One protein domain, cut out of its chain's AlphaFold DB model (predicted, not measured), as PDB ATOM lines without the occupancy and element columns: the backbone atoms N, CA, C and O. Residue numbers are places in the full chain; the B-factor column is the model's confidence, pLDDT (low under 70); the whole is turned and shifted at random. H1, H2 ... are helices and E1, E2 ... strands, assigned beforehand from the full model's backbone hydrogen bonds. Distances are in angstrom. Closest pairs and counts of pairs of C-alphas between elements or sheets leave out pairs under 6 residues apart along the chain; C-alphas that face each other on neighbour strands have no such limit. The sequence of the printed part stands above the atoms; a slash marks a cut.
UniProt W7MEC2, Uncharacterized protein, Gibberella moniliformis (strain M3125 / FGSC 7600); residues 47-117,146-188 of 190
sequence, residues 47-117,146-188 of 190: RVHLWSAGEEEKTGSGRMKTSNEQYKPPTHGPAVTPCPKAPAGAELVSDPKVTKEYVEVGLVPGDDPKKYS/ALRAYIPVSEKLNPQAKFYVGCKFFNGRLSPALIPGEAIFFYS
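Overview. This is residues 47 to 117 and 146 to 188 of the 190 residues of an uncharacterized protein of Gibberella moniliformis (strain M3125 / FGSC 7600) (UniProt W7MEC2). A strongly twisted sheet folds round on itself into a small barrel-like ring of E1, E2, E3, E4 and E5, nearly closed where the end of E1 comes back to E5; the short E6 is added beside E2. Residues 155 to 160 stick out, and the long unnamed stretch 52 to 72 runs round the outside to H1. The printed part has 114 residues with two named helices and six named strands; along the chain E1 comes first, H1 and H2 follow, and the other strands come after them; the six strands make one branched sheet in which neighbour strands are antiparallel, and the class is mostly strand, with 49 residues in named elements, under half. The whole is compact, with a radius of gyration of the C-alphas of 13.4 A and spans of 40 by 33 by 26 A.

Along the chain. Find C-alpha 47 at (3.998, 14.213, 1.532); from there E1, residues 47 to 51, runs 13.5 A. H1 is residues 73 to 76 and H2 residues 89 to 92. E2, residues 99 to 109, is the longest strand, 24.6 A, and bends by 80 degrees at residue 105. After the cut, E3, residues 146 to 152, starts at C-alpha 146 (3.054, 25.786, 16.438) and runs 19.6 A. E4, residues 163 to 170, spans 20.0 A and bends by 52 degrees at residue 167; E5, residues 173 to 179, spans 18.3 A. E6, residues 185 to 187, ends at C-alpha 187 (6.263, 27.761, 3.363).

Arrangement. Begin at E2: E1 and E6 lie on one side of it, E3 on the other side. Look for N 48 and O 102, 2.8 A, between E1 and E2, and for N 107 and O 185, 2.8 A, between E6 and E2. Between E2 and E3, N 105 and O 149 are 2.8 A apart. E3, E4 and E5 form a meander, each strand the antiparallel neighbour of the one before; E3 and E4 are a hairpin, with N 150 and O 164 at 2.7 A, and so are E4 and E5, with N 165 and O 177 at 2.8 A. The closest C-alphas of E1 and E5, those of Trp 51 and Ser 175, are 4.8 A apart. H2 is on the sheet at a height of 6.3 A, over none of its strands; its closest C-alpha pair with E1 is Glu 91 and His 49, 4.9 A. H1 only grazes the sheet, with His 76 and Cys 167 its closest C-alphas to E4, 5.4 A. Both helices are too short for an O i to N i+4 pair; the one O i to N i+3 pair is within hydrogen-bond range in H2 but not in H1. E6 is apart from E1, E4 and E5.

Size, cuts and confidence. The C-alphas farthest apart, of Gly 60 and Tyr 116, are 40.6 A apart. Residues 118 to 145 are not printed, and C-alphas 117 and 146 are 14.9 A apart across this cut, in the link from E2 to E3. The links from E1 to H1 and from H1 to H2 are long. The mean pLDDT of the printed part is 86.7; look for values under 70 at residues 53 to 63 and 157.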
ATOM      1  N   ARG A  47       5.213  15.022   1.465       95.00
ATOM      2  CA  ARG A  47       3.998  14.213   1.532       95.00
ATOM      3  C   ARG A  47       3.956  13.445   2.844       95.00
ATOM      4  O   ARG A  47       4.951  12.843   3.248       95.00
ATOM      5  N   VAL A  48       2.804  13.460   3.496       95.38
ATOM      6  CA  VAL A  48       2.551  12.758   4.754       95.38
ATOM      7  C   VAL A  48       1.204  12.051   4.712       95.38
ATOM      8  O   VAL A  48       0.310  12.407   3.947       95.38
ATOM      9  N   HIS A  49       1.049  11.056   5.572       94.69
ATOM     10  CA  HIS A  49      -0.135  10.217   5.671       94.69
ATOM     11  C   HIS A  49      -0.782  10.411   7.037       94.69
ATOM     12  O   HIS A  49      -0.318   9.881   8.055       94.69
ATOM     13  N   LEU A  50      -1.861  11.191   7.045       93.38
ATOM     14  CA  LEU A  50      -2.614  11.527   8.250       93.38
ATOM     15  C   LEU A  50      -3.771  10.548   8.447       93.38
ATOM     16  O   LEU A  50      -4.283   9.987   7.475       93.38
ATOM     17  N   TRP A  51      -4.196  10.367   9.699       91.31
ATOM     18  CA  TRP A  51      -5.367   9.551  10.016       91.31
ATOM     19  C   TRP A  51      -6.603  10.067   9.288       91.31
ATOM     20  O   TRP A  51      -6.902  11.262   9.289       91.31
ATOM     21  N   SER A  52      -7.358   9.140   8.719       84.19
ATOM     22  CA  SER A  52      -8.738   9.359   8.324       84.19
ATOM     23  C   SER A  52      -9.620   8.439   9.156       84.19
ATOM     24  O   SER A  52      -9.256   7.296   9.419       84.19
ATOM     25  N   ALA A  53     -10.780   8.929   9.588       65.44
ATOM     26  CA  ALA A  53     -11.689   8.229  10.496       65.44
ATOM     27  C   ALA A  53     -12.398   7.001   9.868       65.44
ATOM     28  O   ALA A  53     -13.492   6.644  10.288       65.44
ATOM     29  N   GLY A  54     -11.796   6.357   8.861       56.59
ATOM     30  CA  GLY A  54     -12.242   5.079   8.303       56.59
ATOM     31  C   GLY A  54     -13.461   5.147   7.383       56.59
ATOM     32  O   GLY A  54     -13.969   4.105   6.982       56.59
ATOM     33  N   GLU A  55     -13.947   6.339   7.026       60.78
ATOM     34  CA  GLU A  55     -15.000   6.461   6.019       60.78
ATOM     35  C   GLU A  55     -14.398   6.602   4.623       60.78
ATOM     36  O   GLU A  55     -13.763   7.610   4.302       60.78
ATOM     37  N   GLU A  56     -14.668   5.623   3.766       64.69
ATOM     38  CA  GLU A  56     -14.379   5.708   2.340       64.69
ATOM     39  C   GLU A  56     -15.279   6.762   1.670       64.69
ATOM     40  O   GLU A  56     -16.447   6.965   2.033       64.69
ATOM     41  N   GLU A  57     -14.740   7.479   0.689       64.56
ATOM     42  CA  GLU A  57     -15.513   8.354  -0.179       64.56
ATOM     43  C   GLU A  57     -16.649   7.547  -0.827       64.56
ATOM     44  O   GLU A  57     -16.451   6.455  -1.353       64.56
ATOM     45  N   LYS A  58     -17.870   8.103  -0.814       58.03
ATOM     46  CA  LYS A  58     -19.092   7.426  -1.303       58.03
ATOM     47  C   LYS A  58     -19.036   7.025  -2.787       58.03
ATOM     48  O   LYS A  58     -19.953   6.385  -3.281       58.03
ATOM     49  N   THR A  59     -18.000   7.449  -3.498       58.94
ATOM     50  CA  THR A  59     -17.762   7.194  -4.917       58.94
ATOM     51  C   THR A  59     -17.105   5.836  -5.190       58.94
ATOM     52  O   THR A  59     -16.913   5.516  -6.358       58.94
ATOM     53  N   GLY A  60     -16.775   5.039  -4.161       57.00
ATOM     54  CA  GLY A  60     -16.207   3.690  -4.324       57.00
ATOM     55  C   GLY A  60     -14.780   3.687  -4.877       57.00
ATOM     56  O   GLY A  60     -14.369   2.749  -5.554       57.00
ATOM     57  N   SER A  61     -14.043   4.777  -4.656       61.66
ATOM     58  CA  SER A  61     -12.689   4.985  -5.176       61.66
ATOM     59  C   SER A  61     -11.590   4.345  -4.317       61.66
ATOM     60  O   SER A  61     -10.413   4.491  -4.645       61.66
ATOM     61  N   GLY A  62     -11.929   3.711  -3.190       62.28
ATOM     62  CA  GLY A  62     -10.974   3.270  -2.172       62.28
ATOM     63  C   GLY A  62     -10.361   4.418  -1.362       62.28
ATOM     64  O   GLY A  62      -9.533   4.172  -0.486       62.28
ATOM     65  N   ARG A  63     -10.712   5.683  -1.650       66.00
ATOM     66  CA  ARG A  63     -10.104   6.856  -1.006       66.00
ATOM     67  C   ARG A  63     -10.799   7.180   0.302       66.00
ATOM     68  O   ARG A  63     -12.016   7.302   0.356       66.00
ATOM     69  N   MET A  64     -10.013   7.422   1.340       75.31
ATOM     70  CA  MET A  64     -10.521   7.846   2.641       75.31
ATOM     71  C   MET A  64     -10.985   9.311   2.629       75.31
ATOM     72  O   MET A  64     -10.388  10.167   1.964       75.31
ATOM     73  N   LYS A  65     -12.046   9.639   3.375       75.94
ATOM     74  CA  LYS A  65     -12.573  11.010   3.482       75.94
ATOM     75  C   LYS A  65     -11.627  11.927   4.254       75.94
ATOM     76  O   LYS A  65     -10.919  11.519   5.170       75.94
ATOM     77  N   THR A  66     -11.642  13.209   3.901       78.44
ATOM     78  CA  THR A  66     -11.048  14.256   4.743       78.44
ATOM     79  C   THR A  66     -11.947  14.531   5.947       78.44
ATOM     80  O   THR A  66     -13.171  14.460   5.833       78.44
ATOM     81  N   SER A  67     -11.349  14.912   7.076       82.81
ATOM     82  CA  SER A  67     -12.099  15.374   8.248       82.81
ATOM     83  C   SER A  67     -12.992  16.577   7.912       82.81
ATOM     84  O   SER A  67     -12.623  17.436   7.116       82.81
ATOM     85  N   ASN A  68     -14.170  16.658   8.531       85.62
ATOM     86  CA  ASN A  68     -14.991  17.876   8.545       85.62
ATOM     87  C   ASN A  68     -14.979  18.558   9.924       85.62
ATOM     88  O   ASN A  68     -15.678  19.550  10.135       85.62
ATOM     89  N   GLU A  69     -14.204  18.025  10.869       90.75
ATOM     90  CA  GLU A  69     -14.069  18.576  12.211       90.75
ATOM     91  C   GLU A  69     -13.296  19.894  12.148       90.75
ATOM     92  O   GLU A  69     -12.204  19.949  11.592       90.75
ATOM     93  N   GLN A  70     -13.858  20.963  12.712       94.19
ATOM     94  CA  GLN A  70     -13.183  22.259  12.803       94.19
ATOM     95  C   GLN A  70     -12.148  22.245  13.927       94.19
ATOM     96  O   GLN A  70     -12.407  21.717  15.014       94.19
ATOM     97  N   TYR A  71     -10.992  22.858  13.688       94.56
ATOM     98  CA  TYR A  71      -9.973  23.020  14.714       94.56
ATOM     99  C   TYR A  71     -10.485  23.904  15.863       94.56
ATOM    100  O   TYR A  71     -11.109  24.945  15.649       94.56
ATOM    101  N   LYS A  72     -10.231  23.467  17.100       93.44
ATOM    102  CA  LYS A  72     -10.679  24.108  18.338       93.44
ATOM    103  C   LYS A  72      -9.516  24.056  19.331       93.44
ATOM    104  O   LYS A  72      -9.276  22.981  19.880       93.44
ATOM    105  N   PRO A  73      -8.810  25.169  19.589       92.94
ATOM    106  CA  PRO A  73      -7.654  25.171  20.485       92.94
ATOM    107  C   PRO A  73      -7.894  24.499  21.851       92.94
ATOM    108  O   PRO A  73      -7.054  23.704  22.255       92.94
ATOM    109  N   PRO A  74      -9.053  24.679  22.527       92.12
ATOM    110  CA  PRO A  74      -9.273  24.058  23.837       92.12
ATOM    111  C   PRO A  74      -9.292  22.523  23.840       92.12
ATOM    112  O   PRO A  74      -9.063  21.923  24.882       92.12
ATOM    113  N   THR A  75      -9.601  21.880  22.709       91.00
ATOM    114  CA  THR A  75      -9.717  20.412  22.614       91.00
ATOM    115  C   THR A  75      -8.682  19.783  21.691       91.00
ATOM    116  O   THR A  75      -8.473  18.576  21.747       91.00
ATOM    117  N   HIS A  76      -8.073  20.573  20.809       90.81
ATOM    118  CA  HIS A  76      -7.149  20.123  19.765       90.81
ATOM    119  C   HIS A  76      -5.767  20.764  19.882       90.81
ATOM    120  O   HIS A  76      -4.875  20.426  19.112       90.81
ATOM    121  N   GLY A  77      -5.603  21.728  20.784       88.12
ATOM    122  CA  GLY A  77      -4.380  22.495  20.896       88.12
ATOM    123  C   GLY A  77      -3.185  21.693  21.402       88.12
ATOM    124  O   GLY A  77      -3.342  20.606  21.967       88.12
ATOM    125  N   PRO A  78      -1.984  22.266  21.257       85.94
ATOM    126  CA  PRO A  78      -0.726  21.665  21.701       85.94
ATOM    127  C   PRO A  78      -0.715  21.364  23.210       85.94
ATOM    128  O   PRO A  78      -0.123  20.374  23.629       85.94
ATOM    129  N   ALA A  79      -1.450  22.145  24.012       86.69
ATOM    130  CA  ALA A  79      -1.649  21.889  25.440       86.69
ATOM    131  C   ALA A  79      -2.416  20.583  25.739       86.69
ATOM    132  O   ALA A  79      -2.269  20.019  26.820       86.69
ATOM    133  N   VAL A  80      -3.243  20.106  24.801       86.19
ATOM    134  CA  VAL A  80      -3.994  18.843  24.920       86.19
ATOM    135  C   VAL A  80      -3.192  17.687  24.340       86.19
ATOM    136  O   VAL A  80      -3.155  16.594  24.901       86.19
ATOM    137  N   THR A  81      -2.571  17.897  23.183       81.69
ATOM    138  CA  THR A  81      -1.757  16.880  22.523       81.69
ATOM    139  C   THR A  81      -0.568  17.545  21.837       81.69
ATOM    140  O   THR A  81      -0.742  18.174  20.790       81.69
ATOM    141  N   PRO A  82       0.647  17.395  22.395       82.31
ATOM    142  CA  PRO A  82       1.855  17.905  21.771       82.31
ATOM    143  C   PRO A  82       2.004  17.347  20.357       82.31
ATOM    144  O   PRO A  82       1.871  16.143  20.129       82.31
ATOM    145  N   CYS A  83       2.280  18.227  19.400       82.31
ATOM    146  CA  CYS A  83       2.435  17.841  18.005       82.31
ATOM    147  C   CYS A  83       3.920  17.836  17.619       82.31
ATOM    148  O   CYS A  83       4.626  18.810  17.888       82.31
ATOM    149  N   PRO A  84       4.419  16.770  16.967       88.19
ATOM    150  CA  PRO A  84       5.802  16.730  16.509       88.19
ATOM    151  C   PRO A  84       6.129  17.889  15.562       88.19
ATOM    152  O   PRO A  84       5.332  18.229  14.679       88.19
ATOM    153  N   LYS A  85       7.335  18.453  15.707       90.62
ATOM    154  CA  LYS A  85       7.812  19.555  14.858       90.62
ATOM    155  C   LYS A  85       8.037  19.139  13.401       90.62
ATOM    156  O   LYS A  85       7.881  19.967  12.505       90.62
ATOM    157  N   ALA A  86       8.381  17.880  13.164       91.19
ATOM    158  CA  ALA A  86       8.650  17.339  11.840       91.19
ATOM    159  C   ALA A  86       7.884  16.023  11.633       91.19
ATOM    160  O   ALA A  86       7.634  15.314  12.614       91.19
ATOM    161  N   PRO A  87       7.530  15.681  10.383       91.44
ATOM    162  CA  PRO A  87       7.039  14.351  10.047       91.44
ATOM    163  C   PRO A  87       8.063  13.271  10.400       91.44
ATOM    164  O   PRO A  87       9.255  13.431  10.138       91.44
ATOM    165  N   ALA A  88       7.600  12.152  10.949       91.25
ATOM    166  CA  ALA A  88       8.453  11.008  11.248       91.25
ATOM    167  C   ALA A  88       7.656   9.696  11.262       91.25
ATOM    168  O   ALA A  88       6.431   9.689  11.396       91.25
ATOM    169  N   GLY A  89       8.376   8.574  11.165       92.06
ATOM    170  CA  GLY A  89       7.827   7.238  11.393       92.06
ATOM    171  C   GLY A  89       6.598   6.939  10.537       92.06
ATOM    172  O   GLY A  89       6.658   6.996   9.310       92.06
ATOM    173  N   ALA A  90       5.480   6.620  11.195       91.75
ATOM    174  CA  ALA A  90       4.258   6.203  10.520       91.75
ATOM    175  C   ALA A  90       3.713   7.280   9.570       91.75
ATOM    176  O   ALA A  90       3.240   6.919   8.499       91.75
ATOM    177  N   GLU A  91       3.844   8.578   9.875       92.88
ATOM    178  CA  GLU A  91       3.404   9.664   8.977       92.88
ATOM    179  C   GLU A  91       4.027   9.584   7.571       92.88
ATOM    180  O   GLU A  91       3.426  10.053   6.607       92.88
ATOM    181  N   LEU A  92       5.201   8.964   7.428       93.81
ATOM    182  CA  LEU A  92       5.910   8.820   6.151       93.81
ATOM    183  C   LEU A  92       5.554   7.532   5.394       93.81
ATOM    184  O   LEU A  92       5.996   7.336   4.266       93.81
ATOM    185  N   VAL A  93       4.735   6.664   5.987       92.94
ATOM    186  CA  VAL A  93       4.327   5.380   5.410       92.94
ATOM    187  C   VAL A  93       2.828   5.409   5.135       92.94
ATOM    188  O   VAL A  93       2.039   5.784   6.002       92.94
ATOM    189  N   SER A  94       2.422   4.997   3.939       89.00
ATOM    190  CA  SER A  94       1.009   4.928   3.564       89.00
ATOM    191  C   SER A  94       0.315   3.725   4.198       89.00
ATOM    192  O   SER A  94       0.851   2.619   4.174       89.00
ATOM    193  N   ASP A  95      -0.894   3.927   4.719       87.62
ATOM    194  CA  ASP A  95      -1.859   2.849   4.955       87.62
ATOM    195  C   ASP A  95      -3.193   3.252   4.308       87.62
ATOM    196  O   ASP A  95      -3.970   4.005   4.910       87.62
ATOM    197  N   PRO A  96      -3.468   2.800   3.073       82.56
ATOM    198  CA  PRO A  96      -4.643   3.229   2.317       82.56
ATOM    199  C   PRO A  96      -5.980   2.948   3.013       82.56
ATOM    200  O   PRO A  96      -6.977   3.582   2.685       82.56
ATOM    201  N   LYS A  97      -6.019   2.014   3.975       82.88
ATOM    202  CA  LYS A  97      -7.256   1.639   4.675       82.88
ATOM    203  C   LYS A  97      -7.658   2.627   5.760       82.88
ATOM    204  O   LYS A  97      -8.810   2.618   6.181       82.88
ATOM    205  N   VAL A  98      -6.721   3.430   6.255       85.81
ATOM    206  CA  VAL A  98      -6.969   4.292   7.419       85.81
ATOM    207  C   VAL A  98      -6.315   5.665   7.325       85.81
ATOM    208  O   VAL A  98      -6.439   6.482   8.237       85.81
ATOM    209  N   THR A  99      -5.619   5.950   6.226       90.62
ATOM    210  CA  THR A  99      -4.926   7.222   6.030       90.62
ATOM    211  C   THR A  99      -5.299   7.879   4.718       90.62
ATOM    212  O   THR A  99      -5.757   7.240   3.770       90.62
ATOM    213  N   LYS A 100      -5.091   9.191   4.673       91.19
ATOM    214  CA  LYS A 100      -5.144   9.981   3.447       91.19
ATOM    215  C   LYS A 100      -3.825  10.729   3.291       91.19
ATOM    216  O   LYS A 100      -3.214  11.124   4.284       91.19
ATOM    217  N   GLU A 101      -3.389  10.888   2.048       93.38
ATOM    218  CA  GLU A 101      -2.172  11.623   1.709       93.38
ATOM    219  C   GLU A 101      -2.428  13.138   1.734       93.38
ATOM    220  O   GLU A 101      -3.429  13.641   1.209       93.38
ATOM    221  N   TYR A 102      -1.500  13.865   2.342       95.12
ATOM    222  CA  TYR A 102      -1.483  15.316   2.446       95.12
ATOM    223  C   TYR A 102      -0.097  15.846   2.098       95.12
ATOM    224  O   TYR A 102       0.897  15.135   2.228       95.12
ATOM    225  N   VAL A 103      -0.029  17.117   1.718       95.31
ATOM    226  CA  VAL A 103       1.224  17.872   1.666       95.31
ATOM    227  C   VAL A 103       1.244  18.855   2.823       95.31
ATOM    228  O   VAL A 103       0.242  19.526   3.077       95.31
ATOM    229  N   GLU A 104       2.364  18.918   3.536       95.88
ATOM    230  CA  GLU A 104       2.602  19.940   4.552       95.88
ATOM    231  C   GLU A 104       2.892  21.284   3.875       95.88
ATOM    232  O   GLU A 104       3.805  21.387   3.058       95.88
ATOM    233  N   VAL A 105       2.097  22.307   4.193       95.81
ATOM    234  CA  VAL A 105       2.122  23.606   3.495       95.81
ATOM    235  C   VAL A 105       2.596  24.760   4.364       95.81
ATOM    236  O   VAL A 105       2.840  25.846   3.845       95.81
ATOM    237  N   GLY A 106       2.681  24.573   5.680       96.12
ATOM    238  CA  GLY A 106       2.978  25.683   6.570       96.12
ATOM    239  C   GLY A 106       2.767  25.402   8.048       96.12
ATOM    240  O   GLY A 106       2.659  24.254   8.484       96.12
ATOM    241  N   LEU A 107       2.669  26.487   8.812       96.19
ATOM    242  CA  LEU A 107       2.546  26.496  10.266       96.19
ATOM    243  C   LEU A 107       1.350  27.333  10.726       96.19
ATOM    244  O   LEU A 107       0.967  28.307  10.079       96.19
ATOM    245  N   VAL A 108       0.786  26.975  11.877       95.44
ATOM    246  CA  VAL A 108      -0.313  27.697  12.534       95.44
ATOM    247  C   VAL A 108       0.012  27.867  14.020       95.44
ATOM    248  O   VAL A 108       0.391  26.884  14.656       95.44
ATOM    249  N   PRO A 109      -0.177  29.057  14.619       93.19
ATOM    250  CA  PRO A 109      -0.148  29.205  16.073       93.19
ATOM    251  C   PRO A 109      -1.296  28.398  16.700       93.19
ATOM    252  O   PRO A 109      -2.465  28.720  16.494       93.19
ATOM    253  N   GLY A 110      -0.986  27.330  17.436       91.69
ATOM    254  CA  GLY A 110      -1.987  26.370  17.902       91.69
ATOM    255  C   GLY A 110      -2.966  26.935  18.930       91.69
ATOM    256  O   GLY A 110      -4.163  26.655  18.843       91.69
ATOM    257  N   ASP A 111      -2.489  27.749  19.872       91.06
ATOM    258  CA  ASP A 111      -3.323  28.272  20.967       91.06
ATOM    259  C   ASP A 111      -4.344  29.307  20.484       91.06
ATOM    260  O   ASP A 111      -5.502  29.305  20.903       91.06
ATOM    261  N   ASP A 112      -3.914  30.179  19.574       90.69
ATOM    262  CA  ASP A 112      -4.757  31.191  18.947       90.69
ATOM    263  C   ASP A 112      -4.398  31.339  17.459       90.69
ATOM    264  O   ASP A 112      -3.574  32.184  17.087       90.69
ATOM    265  N   PRO A 113      -5.045  30.552  16.581       91.38
ATOM    266  CA  PRO A 113      -4.824  30.620  15.139       91.38
ATOM    267  C   PRO A 113      -5.159  31.982  14.522       91.38
ATOM    268  O   PRO A 113      -4.727  32.276  13.409       91.38
ATOM    269  N   LYS A 114      -5.946  32.821  15.208       88.69
ATOM    270  CA  LYS A 114      -6.353  34.142  14.712       88.69
ATOM    271  C   LYS A 114      -5.465  35.269  15.227       88.69
ATOM    272  O   LYS A 114      -5.603  36.387  14.738       88.69
ATOM    273  N   LYS A 115      -4.531  34.989  16.142       86.19
ATOM    274  CA  LYS A 115      -3.655  35.978  16.791       86.19
ATOM    275  C   LYS A 115      -2.978  36.943  15.816       86.19
ATOM    276  O   LYS A 115      -2.809  38.117  16.134       86.19
ATOM    277  N   TYR A 116      -2.590  36.435  14.646       84.75
ATOM    278  CA  TYR A 116      -1.870  37.176  13.606       84.75
ATOM    279  C   TYR A 116      -2.678  37.350  12.315       84.75
ATOM    280  O   TYR A 116      -2.099  37.691  11.288       84.75
ATOM    281  N   SER A 117      -3.988  37.089  12.350       77.12
ATOM    282  CA  SER A 117      -4.877  37.313  11.211       77.12
ATOM    283  C   SER A 117      -5.594  38.649  11.363       77.12
ATOM    284  O   SER A 117      -6.265  38.891  12.366       77.12
ATOM    285  N   ALA A 146       3.247  25.746  17.875       92.56
ATOM    286  CA  ALA A 146       3.054  25.786  16.438       92.56
ATOM    287  C   ALA A 146       2.669  24.410  15.871       92.56
ATOM    288  O   ALA A 146       3.431  23.440  15.924       92.56
ATOM    289  N   LEU A 147       1.498  24.355  15.242       95.00
ATOM    290  CA  LEU A 147       0.989  23.180  14.550       95.00
ATOM    291  C   LEU A 147       1.386  23.193  13.076       95.00
ATOM    292  O   LEU A 147       1.526  24.250  12.463       95.00
ATOM    293  N   ARG A 148       1.515  21.999  12.496       96.00
ATOM    294  CA  ARG A 148       1.752  21.809  11.063       96.00
ATOM    295  C   ARG A 148       0.435  21.908  10.291       96.00
ATOM    296  O   ARG A 148      -0.574  21.331  10.712       96.00
ATOM    297  N   ALA A 149       0.451  22.644   9.185       96.44
ATOM    298  CA  ALA A 149      -0.682  22.844   8.289       96.44
ATOM    299  C   ALA A 149      -0.545  22.000   7.020       96.44
ATOM    300  O   ALA A 149       0.557  21.780   6.520       96.44
ATOM    301  N   TYR A 150      -1.675  21.570   6.468       96.50
ATOM    302  CA  TYR A 150      -1.746  20.580   5.406       96.50
ATOM    303  C   TYR A 150      -2.824  20.901   4.371       96.50
ATOM    304  O   TYR A 150      -3.887  21.436   4.698       96.50
ATOM    305  N   ILE A 151      -2.585  20.466   3.136       94.25
ATOM    306  CA  ILE A 151      -3.579  20.381   2.061       94.25
ATOM    307  C   ILE A 151      -3.684  18.919   1.596       94.25
ATOM    308  O   ILE A 151      -2.655  18.249   1.478       94.25
ATOM    309  N   PRO A 152      -4.889  18.362   1.376       92.50
ATOM    310  CA  PRO A 152      -5.023  17.000   0.870       92.50
ATOM    311  C   PRO A 152      -4.479  16.918  -0.556       92.50
ATOM    312  O   PRO A 152      -4.736  17.806  -1.370       92.50
ATOM    313  N   VAL A 153      -3.778  15.831  -0.876       90.38
ATOM    314  CA  VAL A 153      -3.389  15.560  -2.263       90.38
ATOM    315  C   VAL A 153      -4.649  15.235  -3.064       90.38
ATOM    316  O   VAL A 153      -5.414  14.335  -2.710       90.38
ATOM    317  N   SER A 154      -4.886  15.980  -4.143       84.00
ATOM    318  CA  SER A 154      -5.992  15.736  -5.067       84.00
ATOM    319  C   SER A 154      -5.536  15.834  -6.517       84.00
ATOM    320  O   SER A 154      -4.745  16.698  -6.876       84.00
ATOM    321  N   GLU A 155      -6.094  14.980  -7.375       75.88
ATOM    322  CA  GLU A 155      -5.838  15.003  -8.827       75.88
ATOM    323  C   GLU A 155      -6.467  16.218  -9.516       75.88
ATOM    324  O   GLU A 155      -6.055  16.611 -10.604       75.88
ATOM    325  N   LYS A 156      -7.494  16.806  -8.895       76.62
ATOM    326  CA  LYS A 156      -8.200  17.976  -9.414       76.62
ATOM    327  C   LYS A 156      -7.705  19.228  -8.704       76.62
ATOM    328  O   LYS A 156      -7.643  19.253  -7.474       76.62
ATOM    329  N   LEU A 157      -7.426  20.273  -9.480       68.06
ATOM    330  CA  LEU A 157      -7.220  21.624  -8.966       68.06
ATOM    331  C   LEU A 157      -8.529  22.110  -8.340       68.06
ATOM    332  O   LEU A 157      -9.541  22.247  -9.029       68.06
ATOM    333  N   ASN A 158      -8.517  22.338  -7.029       74.94
ATOM    334  CA  ASN A 158      -9.660  22.889  -6.319       74.94
ATOM    335  C   ASN A 158      -9.416  24.384  -6.045       74.94
ATOM    336  O   ASN A 158      -8.563  24.698  -5.213       74.94
ATOM    337  N   PRO A 159     -10.160  25.307  -6.686       70.00
ATOM    338  CA  PRO A 159     -10.020  26.744  -6.438       70.00
ATOM    339  C   PRO A 159     -10.390  27.141  -4.999       70.00
ATOM    340  O   PRO A 159     -10.000  28.207  -4.535       70.00
ATOM    341  N   GLN A 160     -11.115  26.283  -4.276       81.25
ATOM    342  CA  GLN A 160     -11.442  26.432  -2.858       81.25
ATOM    343  C   GLN A 160     -10.767  25.318  -2.052       81.25
ATOM    344  O   GLN A 160     -11.422  24.476  -1.426       81.25
ATOM    345  N   ALA A 161      -9.436  25.282  -2.111       85.12
ATOM    346  CA  ALA A 161      -8.645  24.369  -1.304       85.12
ATOM    347  C   ALA A 161      -8.983  24.538   0.187       85.12
ATOM    348  O   ALA A 161      -8.956  25.641   0.734       85.12
ATOM    349  N   LYS A 162      -9.311  23.422   0.843       92.56
ATOM    350  CA  LYS A 162      -9.473  23.365   2.298       92.56
ATOM    351  C   LYS A 162      -8.128  23.054   2.931       92.56
ATOM    352  O   LYS A 162      -7.439  22.140   2.473       92.56
ATOM    353  N   PHE A 163      -7.815  23.756   4.010       95.06
ATOM    354  CA  PHE A 163      -6.618  23.515   4.797       95.06
ATOM    355  C   PHE A 163      -6.947  22.786   6.091       95.06
ATOM    356  O   PHE A 163      -8.057  22.876   6.624       95.06
ATOM    357  N   TYR A 164      -5.956  22.061   6.588       95.50
ATOM    358  CA  TYR A 164      -6.061  21.246   7.783       95.50
ATOM    359  C   TYR A 164      -4.859  21.486   8.686       95.50
ATOM    360  O   TYR A 164      -3.770  21.742   8.195       95.50
ATOM    361  N   VAL A 165      -5.031  21.349   9.992       95.12
ATOM    362  CA  VAL A 165      -3.929  21.222  10.951       95.12
ATOM    363  C   VAL A 165      -3.914  19.817  11.519       95.12
ATOM    364  O   VAL A 165      -4.968  19.228  11.757       95.12
ATOM    365  N   GLY A 166      -2.724  19.268  11.735       92.44
ATOM    366  CA  GLY A 166      -2.568  17.999  12.438       92.44
ATOM    367  C   GLY A 166      -2.560  18.257  13.938       92.44
ATOM    368  O   GLY A 166      -1.663  18.937  14.424       92.44
ATOM    369  N   CYS A 167      -3.571  17.762  14.652       86.94
ATOM    370  CA  CYS A 167      -3.839  18.208  16.023       86.94
ATOM    371  C   CYS A 167      -4.068  17.085  17.047       86.94
ATOM    372  O   CYS A 167      -3.973  17.320  18.245       86.94
ATOM    373  N   LYS A 168      -4.376  15.858  16.609       84.94
ATOM    374  CA  LYS A 168      -4.516  14.690  17.504       84.94
ATOM    375  C   LYS A 168      -3.502  13.631  17.098       84.94
ATOM    376  O   LYS A 168      -3.655  13.034  16.033       84.94
ATOM    377  N   PHE A 169      -2.470  13.412  17.906       83.56
ATOM    378  CA  PHE A 169      -1.461  12.388  17.650       83.56
ATOM    379  C   PHE A 169      -1.917  11.034  18.204       83.56
ATOM    380  O   PHE A 169      -2.095  10.873  19.409       83.56
ATOM    381  N   PHE A 170      -2.126  10.060  17.324       81.06
ATOM    382  CA  PHE A 170      -2.593   8.720  17.668       81.06
ATOM    383  C   PHE A 170      -1.827   7.677  16.853       81.06
ATOM    384  O   PHE A 170      -1.709   7.801  15.633       81.06
ATOM    385  N   ASN A 171      -1.291   6.649  17.518       80.75
ATOM    386  CA  ASN A 171      -0.523   5.565  16.886       80.75
ATOM    387  C   ASN A 171       0.549   6.058  15.892       80.75
ATOM    388  O   ASN A 171       0.681   5.539  14.786       80.75
ATOM    389  N   GLY A 172       1.298   7.097  16.274       84.31
ATOM    390  CA  GLY A 172       2.390   7.623  15.454       84.31
ATOM    391  C   GLY A 172       1.966   8.528  14.292       84.31
ATOM    392  O   GLY A 172       2.801   8.825  13.444       84.31
ATOM    393  N   ARG A 173       0.693   8.945  14.212       89.50
ATOM    394  CA  ARG A 173       0.165   9.801  13.135       89.50
ATOM    395  C   ARG A 173      -0.708  10.921  13.679       89.50
ATOM    396  O   ARG A 173      -1.390  10.752  14.687       89.50
ATOM    397  N   LEU A 174      -0.764  12.038  12.961       92.25
ATOM    398  CA  LEU A 174      -1.693  13.124  13.267       92.25
ATOM    399  C   LEU A 174      -3.064  12.888  12.621       92.25
ATOM    400  O   LEU A 174      -3.160  12.387  11.501       92.25
ATOM    401  N   SER A 175      -4.120  13.294  13.321       91.75
ATOM    402  CA  SER A 175      -5.465  13.444  12.764       91.75
ATOM    403  C   SER A 175      -5.688  14.899  12.343       91.75
ATOM    404  O   SER A 175      -5.353  15.802  13.123       91.75
ATOM    405  N   PRO A 176      -6.247  15.143  11.146       94.00
ATOM    406  CA  PRO A 176      -6.457  16.482  10.626       94.00
ATOM    407  C   PRO A 176      -7.758  17.109  11.147       94.00
ATOM    408  O   PRO A 176      -8.802  16.454  11.202       94.00
ATOM    409  N   ALA A 177      -7.727  18.410  11.422       93.69
ATOM    410  CA  ALA A 177      -8.906  19.248  11.639       93.69
ATOM    411  C   ALA A 177      -8.866  20.466  10.710       93.69
ATOM    412  O   ALA A 177      -7.796  20.997  10.429       93.69
ATOM    413  N   LEU A 178     -10.023  20.903  10.215       94.75
ATOM    414  CA  LEU A 178     -10.156  22.041   9.308       94.75
ATOM    415  C   LEU A 178      -9.686  23.342   9.965       94.75
ATOM    416  O   LEU A 178     -10.036  23.629  11.111       94.75
ATOM    417  N   ILE A 179      -8.941  24.145   9.205       94.88
ATOM    418  CA  ILE A 179      -8.493  25.481   9.602       94.88
ATOM    419  C   ILE A 179      -8.718  26.476   8.447       94.88
ATOM    420  O   ILE A 179      -8.572  26.100   7.279       94.88
ATOM    421  N   PRO A 180      -9.063  27.746   8.726       93.06
ATOM    422  CA  PRO A 180      -9.044  28.797   7.711       93.06
ATOM    423  C   PRO A 180      -7.625  29.044   7.185       93.06
ATOM    424  O   PRO A 180      -6.665  29.044   7.956       93.06
ATOM    425  N   GLY A 181      -7.487  29.303   5.883       92.56
ATOM    426  CA  GLY A 181      -6.182  29.582   5.271       92.56
ATOM    427  C   GLY A 181      -5.545  30.884   5.770       92.56
ATOM    428  O   GLY A 181      -4.330  31.034   5.745       92.56
ATOM    429  N   GLU A 182      -6.355  31.814   6.276       91.81
ATOM    430  CA  GLU A 182      -5.931  33.089   6.860       91.81
ATOM    431  C   GLU A 182      -5.128  32.923   8.159       91.81
ATOM    432  O   GLU A 182      -4.470  33.869   8.588       91.81
ATOM    433  N   ALA A 183      -5.195  31.750   8.791       93.25
ATOM    434  CA  ALA A 183      -4.455  31.427  10.009       93.25
ATOM    435  C   ALA A 183      -3.057  30.837   9.737       93.25
ATOM    436  O   ALA A 183      -2.300  30.601  10.679       93.25
ATOM    437  N   ILE A 184      -2.731  30.551   8.473       95.19
ATOM    438  CA  ILE A 184      -1.543  29.784   8.090       95.19
ATOM    439  C   ILE A 184      -0.405  30.720   7.686       95.19
ATOM    440  O   ILE A 184      -0.586  31.658   6.907       95.19
ATOM    441  N   PHE A 185       0.786  30.412   8.185       96.44
ATOM    442  CA  PHE A 185       2.057  30.859   7.634       96.44
ATOM    443  C   PHE A 185       2.512  29.801   6.626       96.44
ATOM    444  O   PHE A 185       2.845  28.690   7.028       96.44
ATOM    445  N   PHE A 186       2.487  30.114   5.333       96.38
ATOM    446  CA  PHE A 186       2.830  29.190   4.250       96.38
ATOM    447  C   PHE A 186       4.339  29.117   4.030       96.38
ATOM    448  O   PHE A 186       5.020  30.139   4.095       96.38
ATOM    449  N   TYR A 187       4.867  27.923   3.770       95.81
ATOM    450  CA  TYR A 187       6.263  27.761   3.363       95.81
ATOM    451  C   TYR A 187       6.531  28.437   2.014       95.81
ATOM    452  O   TYR A 187       5.616  28.614   1.220       95.81
ATOM    453  N   SER A 188       7.790  28.794   1.743       92.62
ATOM    454  CA  SER A 188       8.160  29.592   0.559       92.62
ATOM    455  C   SER A 188       7.811  28.965  -0.796       92.62
ATOM    456  O   SER A 188       7.838  29.650  -1.815       92.62
TER     457      SER A 188